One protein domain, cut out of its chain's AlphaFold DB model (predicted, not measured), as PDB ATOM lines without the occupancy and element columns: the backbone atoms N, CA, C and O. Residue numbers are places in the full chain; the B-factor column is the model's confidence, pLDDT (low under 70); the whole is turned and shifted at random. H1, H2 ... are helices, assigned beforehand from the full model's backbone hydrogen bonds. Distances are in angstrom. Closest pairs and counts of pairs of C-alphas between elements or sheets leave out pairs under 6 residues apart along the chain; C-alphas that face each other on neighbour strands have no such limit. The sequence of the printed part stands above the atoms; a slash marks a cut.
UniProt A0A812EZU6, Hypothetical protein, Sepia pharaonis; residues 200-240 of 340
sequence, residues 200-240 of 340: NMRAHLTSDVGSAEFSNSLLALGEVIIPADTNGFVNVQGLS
ATOM      1  N   ASN A 200     -31.952 -20.178 -33.770       82.31
ATOM      2  CA  ASN A 200     -31.728 -20.246 -32.328       82.31
ATOM      3  C   ASN A 200     -32.712 -19.332 -31.596       82.31
ATOM      4  O   ASN A 200     -32.462 -18.160 -31.317       82.31
ATOM      5  N   MET A 201     -33.840 -19.912 -31.228       81.19
ATOM      6  CA  MET A 201     -34.875 -19.207 -30.491       81.19
ATOM      7  C   MET A 201     -34.450 -18.773 -29.079       81.19
ATOM      8  O   MET A 201     -35.058 -17.860 -28.539       81.19
ATOM      9  N   ARG A 202     -33.425 -19.385 -28.457       75.19
ATOM     10  CA  ARG A 202     -32.941 -18.933 -27.139       75.19
ATOM     11  C   ARG A 202     -32.346 -17.531 -27.252       75.19
ATOM     12  O   ARG A 202     -32.756 -16.668 -26.490       75.19
ATOM     13  N   ALA A 203     -31.460 -17.322 -28.226       79.88
ATOM     14  CA  ALA A 203     -30.890 -16.006 -28.521       79.88
ATOM     15  C   ALA A 203     -31.954 -15.032 -29.058       79.88
ATOM     16  O   ALA A 203     -31.976 -13.858 -28.704       79.88
ATOM     17  N   HIS A 204     -32.896 -15.527 -29.869       77.19
ATOM     18  CA  HIS A 204     -33.981 -14.699 -30.399       77.19
ATOM     19  C   HIS A 204     -34.891 -14.131 -29.292       77.19
ATOM     20  O   HIS A 204     -35.258 -12.959 -29.324       77.19
ATOM     21  N   LEU A 205     -35.239 -14.953 -28.294       77.00
ATOM     22  CA  LEU A 205     -36.146 -14.574 -27.207       77.00
ATOM     23  C   LEU A 205     -35.488 -13.704 -26.124       77.00
ATOM     24  O   LEU A 205     -36.218 -13.052 -25.376       77.00
ATOM     25  N   THR A 206     -34.155 -13.709 -25.996       70.62
ATOM     26  CA  THR A 206     -33.432 -12.813 -25.073       70.62
ATOM     27  C   THR A 206     -33.189 -11.424 -25.660       70.62
ATOM     28  O   THR A 206     -33.062 -10.480 -24.887       70.62
ATOM     29  N   SER A 207     -33.229 -11.273 -26.993       62.69
ATOM     30  CA  SER A 207     -33.131  -9.985 -27.709       62.69
ATOM     31  C   SER A 207     -31.887  -9.141 -27.376       62.69
ATOM     32  O   SER A 207     -31.878  -7.938 -27.623       62.69
ATOM     33  N   ASP A 208     -30.826  -9.749 -26.849       73.69
ATOM     34  CA  ASP A 208     -29.533  -9.117 -26.606       73.69
ATOM     35  C   ASP A 208     -28.537  -9.459 -27.725       73.69
ATOM     36  O   ASP A 208     -28.440 -10.596 -28.191       73.69
ATOM     37  N   VAL A 209     -27.762  -8.458 -28.144       64.88
ATOM     38  CA  VAL A 209     -26.731  -8.610 -29.187       64.88
ATOM     39  C   VAL A 209     -25.666  -9.637 -28.766       64.88
ATOM     40  O   VAL A 209     -25.246 -10.459 -29.580       64.88
ATOM     41  N   GLY A 210     -25.326  -9.679 -27.470       76.50
ATOM     42  CA  GLY A 210     -24.357 -10.621 -26.902       76.50
ATOM     43  C   GLY A 210     -24.748 -12.097 -27.060       76.50
ATOM     44  O   GLY A 210     -23.903 -12.921 -27.403       76.50
ATOM     45  N   SER A 211     -26.025 -12.460 -26.888       76.25
ATOM     46  CA  SER A 211     -26.469 -13.853 -27.064       76.25
ATOM     47  C   SER A 211     -26.426 -14.336 -28.510       76.25
ATOM     48  O   SER A 211     -26.268 -15.539 -28.733       76.25
ATOM     49  N   ALA A 212     -26.577 -13.445 -29.495       78.50
ATOM     50  CA  ALA A 212     -26.457 -13.821 -30.903       78.50
ATOM     51  C   ALA A 212     -25.000 -14.159 -31.256       78.50
ATOM     52  O   ALA A 212     -24.737 -15.222 -31.821       78.50
ATOM     53  N   GLU A 213     -24.053 -13.309 -30.851       82.88
ATOM     54  CA  GLU A 213     -22.614 -13.549 -31.019       82.88
ATOM     55  C   GLU A 213     -22.167 -14.808 -30.276       82.88
ATOM     56  O   GLU A 213     -21.552 -15.697 -30.865       82.88
ATOM     57  N   PHE A 214     -22.573 -14.952 -29.012       82.75
ATOM     58  CA  PHE A 214     -22.290 -16.143 -28.217       82.75
ATOM     59  C   PHE A 214     -22.848 -17.418 -28.866       82.75
ATOM     60  O   PHE A 214     -22.159 -18.435 -28.941       82.75
ATOM     61  N   SER A 215     -24.078 -17.371 -29.391       83.75
ATOM     62  CA  SER A 215     -24.671 -18.493 -30.124       83.75
ATOM     63  C   SER A 215     -23.855 -18.868 -31.361       83.75
ATOM     64  O   SER A 215     -23.665 -20.055 -31.618       83.75
ATOM     65  N   ASN A 216     -23.389 -17.888 -32.135       84.12
ATOM     66  CA  ASN A 216     -22.591 -18.140 -33.335       84.12
ATOM     67  C   ASN A 216     -21.233 -18.755 -32.983       84.12
ATOM     68  O   ASN A 216     -20.833 -19.743 -33.596       84.12
ATOM     69  N   SER A 217     -20.575 -18.246 -31.944       84.25
ATOM     70  CA  SER A 217     -19.313 -18.798 -31.450       84.25
ATOM     71  C   SER A 217     -19.476 -20.231 -30.919       84.25
ATOM     72  O   SER A 217     -18.640 -21.090 -31.195       84.25
ATOM     73  N   LEU A 218     -20.586 -20.545 -30.235       84.44
ATOM     74  CA  LEU A 218     -20.910 -21.921 -29.829       84.44
ATOM     75  C   LEU A 218     -21.161 -22.853 -31.022       84.44
ATOM     76  O   LEU A 218     -20.782 -24.023 -30.976       84.44
ATOM     77  N   LEU A 219     -21.810 -22.361 -32.080       85.69
ATOM     78  CA  LEU A 219     -22.003 -23.137 -33.305       85.69
ATOM     79  C   LEU A 219     -20.660 -23.416 -33.987       85.69
ATOM     80  O   LEU A 219     -20.403 -24.563 -34.335       85.69
ATOM     81  N   ALA A 220     -19.783 -22.414 -34.101       85.19
ATOM     82  CA  ALA A 220     -18.444 -22.583 -34.664       85.19
ATOM     83  C   ALA A 220     -17.606 -23.609 -33.882       85.19
ATOM     84  O   ALA A 220     -16.905 -24.422 -34.486       85.19
ATOM     85  N   LEU A 221     -17.727 -23.621 -32.549       85.00
ATOM     86  CA  LEU A 221     -17.113 -24.639 -31.696       85.00
ATOM     87  C   LEU A 221     -17.667 -26.041 -31.996       85.00
ATOM     88  O   LEU A 221     -16.902 -26.991 -32.136       85.00
ATOM     89  N   GLY A 222     -18.991 -26.174 -32.116       82.75
ATOM     90  CA  GLY A 222     -19.651 -27.455 -32.380       82.75
ATOM     91  C   GLY A 222     -19.387 -28.028 -33.777       82.75
ATOM     92  O   GLY A 222     -19.373 -29.246 -33.932       82.75
ATOM     93  N   GLU A 223     -19.165 -27.174 -34.778       84.75
ATOM     94  CA  GLU A 223     -18.755 -27.574 -36.136       84.75
ATOM     95  C   GLU A 223     -17.235 -27.788 -36.261       84.75
ATOM     96  O   GLU A 223     -16.749 -28.126 -37.337       84.75
ATOM     97  N   VAL A 224     -16.476 -27.612 -35.168       77.94
ATOM     98  CA  VAL A 224     -15.009 -27.761 -35.133       77.94
ATOM     99  C   VAL A 224     -14.310 -26.808 -36.118       77.94
ATOM    100  O   VAL A 224     -13.288 -27.126 -36.718       77.94
ATOM    101  N   ILE A 225     -14.872 -25.610 -36.296       80.38
ATOM    102  CA  ILE A 225     -14.285 -24.552 -37.136       80.38
ATOM    103  C   ILE A 225     -13.175 -23.823 -36.371       80.38
ATOM    104  O   ILE A 225     -12.231 -23.311 -36.970       80.38
ATOM    105  N   ILE A 226     -13.279 -23.770 -35.039       78.56
ATOM    106  CA  ILE A 226     -12.269 -23.132 -34.195       78.56
ATOM    107  C   ILE A 226     -11.014 -24.016 -34.193       78.56
ATOM    108  O   ILE A 226     -11.102 -25.175 -33.773       78.56
ATOM    109  N   PRO A 227      -9.857 -23.500 -34.648       76.44
ATOM    110  CA  PRO A 227      -8.639 -24.286 -34.727       76.44
ATOM    111  C   PRO A 227      -8.191 -24.711 -33.331       76.44
ATOM    112  O   PRO A 227      -8.182 -23.918 -32.384       76.44
ATOM    113  N   ALA A 228      -7.823 -25.982 -33.223       82.62
ATOM    114  CA  ALA A 228      -7.158 -26.502 -32.046       82.62
ATOM    115  C   ALA A 228      -5.652 -26.207 -32.117       82.62
ATOM    116  O   ALA A 228      -5.082 -26.093 -33.204       82.62
ATOM    117  N   ASP A 229      -5.014 -26.093 -30.958       84.50
ATOM    118  CA  ASP A 229      -3.561 -26.023 -30.854       84.50
ATOM    119  C   ASP A 229      -2.897 -27.374 -31.201       84.50
ATOM    120  O   ASP A 229      -3.554 -28.368 -31.521       84.50
ATOM    121  N   THR A 230      -1.567 -27.426 -31.116       82.88
ATOM    122  CA  THR A 230      -0.775 -28.639 -31.389       82.88
ATOM    123  C   THR A 230      -1.097 -29.815 -30.462       82.88
ATOM    124  O   THR A 230      -0.797 -30.957 -30.806       82.88
ATOM    125  N   ASN A 231      -1.733 -29.562 -29.317       83.62
ATOM    126  CA  ASN A 231      -2.153 -30.568 -28.345       83.62
ATOM    127  C   ASN A 231      -3.641 -30.945 -28.492       83.62
ATOM    128  O   ASN A 231      -4.142 -31.782 -27.739       83.62
ATOM    129  N   GLY A 232      -4.357 -30.347 -29.448       80.19
ATOM    130  CA  GLY A 232      -5.782 -30.577 -29.660       80.19
ATOM    131  C   GLY A 232      -6.698 -29.780 -28.724       80.19
ATOM    132  O   GLY A 232      -7.891 -30.087 -28.654       80.19
ATOM    133  N   PHE A 233      -6.191 -28.772 -28.009       81.94
ATOM    134  CA  PHE A 233      -7.011 -27.877 -27.193       81.94
ATOM    135  C   PHE A 233      -7.564 -26.721 -28.019       81.94
ATOM    136  O   PHE A 233      -6.871 -26.115 -28.830       81.94
ATOM    137  N   VAL A 234      -8.827 -26.381 -27.775       82.88
ATOM    138  CA  VAL A 234      -9.496 -25.254 -28.428       82.88
ATOM    139  C   VAL A 234      -9.433 -24.035 -27.516       82.88
ATOM    140  O   VAL A 234      -9.764 -24.126 -26.331       82.88
ATOM    141  N   ASN A 235      -9.046 -22.881 -28.066       80.00
ATOM    142  CA  ASN A 235      -9.096 -21.631 -27.319       80.00
ATOM    143  C   ASN A 235     -10.558 -21.188 -27.130       80.00
ATOM    144  O   ASN A 235     -11.276 -20.929 -28.093       80.00
ATOM    145  N   VAL A 236     -10.986 -21.098 -25.871       78.56
ATOM    146  CA  VAL A 236     -12.337 -20.675 -25.462       78.56
ATOM    147  C   VAL A 236     -12.364 -19.267 -24.849       78.56
ATOM    148  O   VAL A 236     -13.374 -18.860 -24.266       78.56
ATOM    149  N   GLN A 237     -11.266 -18.512 -24.955       70.25
ATOM    150  CA  GLN A 237     -11.216 -17.103 -24.562       70.25
ATOM    151  C   GLN A 237     -12.226 -16.307 -25.403       70.25
ATOM    152  O   GLN A 237     -12.237 -16.396 -26.626       70.25
ATOM    153  N   GLY A 238     -13.129 -15.584 -24.735       73.62
ATOM    154  CA  GLY A 238     -14.262 -14.883 -25.362       73.62
ATOM    155  C   GLY A 238     -15.600 -15.633 -25.297       73.62
ATOM    156  O   GLY A 238     -16.648 -15.003 -25.380       73.62
ATOM    157  N   LEU A 239     -15.592 -16.953 -25.062       75.88
ATOM    158  CA  LEU A 239     -16.804 -17.740 -24.772       75.88
ATOM    159  C   LEU A 239     -17.072 -17.884 -23.271       75.88
ATOM    160  O   LEU A 239     -18.193 -18.168 -22.857       75.88
ATOM    161  N   SER A 240     -16.036 -17.754 -22.447       80.19
ATOM    162  CA  SER A 240     -16.137 -17.994 -21.011       80.19
ATOM    163  C   SER A 240     -15.149 -17.145 -20.224       80.19
ATOM    164  O   SER A 240     -14.104 -16.735 -20.732       80.19
TER     165      SER A 240
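What this domain is: This is residues 200 to 240 of the 340 residues of the protein "Hypothetical protein" of Sepia pharaonis (UniProt A0A812EZU6). A short helix, H1, folds back on the first part of a longer one, H2, and after H2 an 18-residue loop runs out to a free tip, residues 228 to 233, and turns back toward H2. The printed part has 41 residues with two named helices, H1 then H2, and no named strand. Its class is all helix, though only 20 residues are in named elements. It is a loose rod, radius of gyration of the C-alphas 12.0 A, spanning 38 by 17 by 9 A.

Where its parts are: Find C-alpha 201 at (-34.875, -19.207, -30.491), where H1, residues 201 to 206, begins. H2, residues 209 to 222, runs 20.4 A to C-alpha 222 at (-19.651, -27.455, -32.380).

How they stand to each other: Look at Ala 203 and Ser 211: their C-alphas, the closest of H1 and H2, are 5.1 A apart. The helices touch, H2 with residues 211 to 215 alone. They form a helical hairpin, at a shallow tilt of 29 degrees, opposite ways. In both, every O i to N i+4 pair is within hydrogen-bond range.

The domain as a whole: The C-alphas farthest apart, Leu 205 and Thr 230, are 38.3 A apart. The printed part has no cut, and the H1 to H2 link is tight. Residues 207 and 209 are under pLDDT 70.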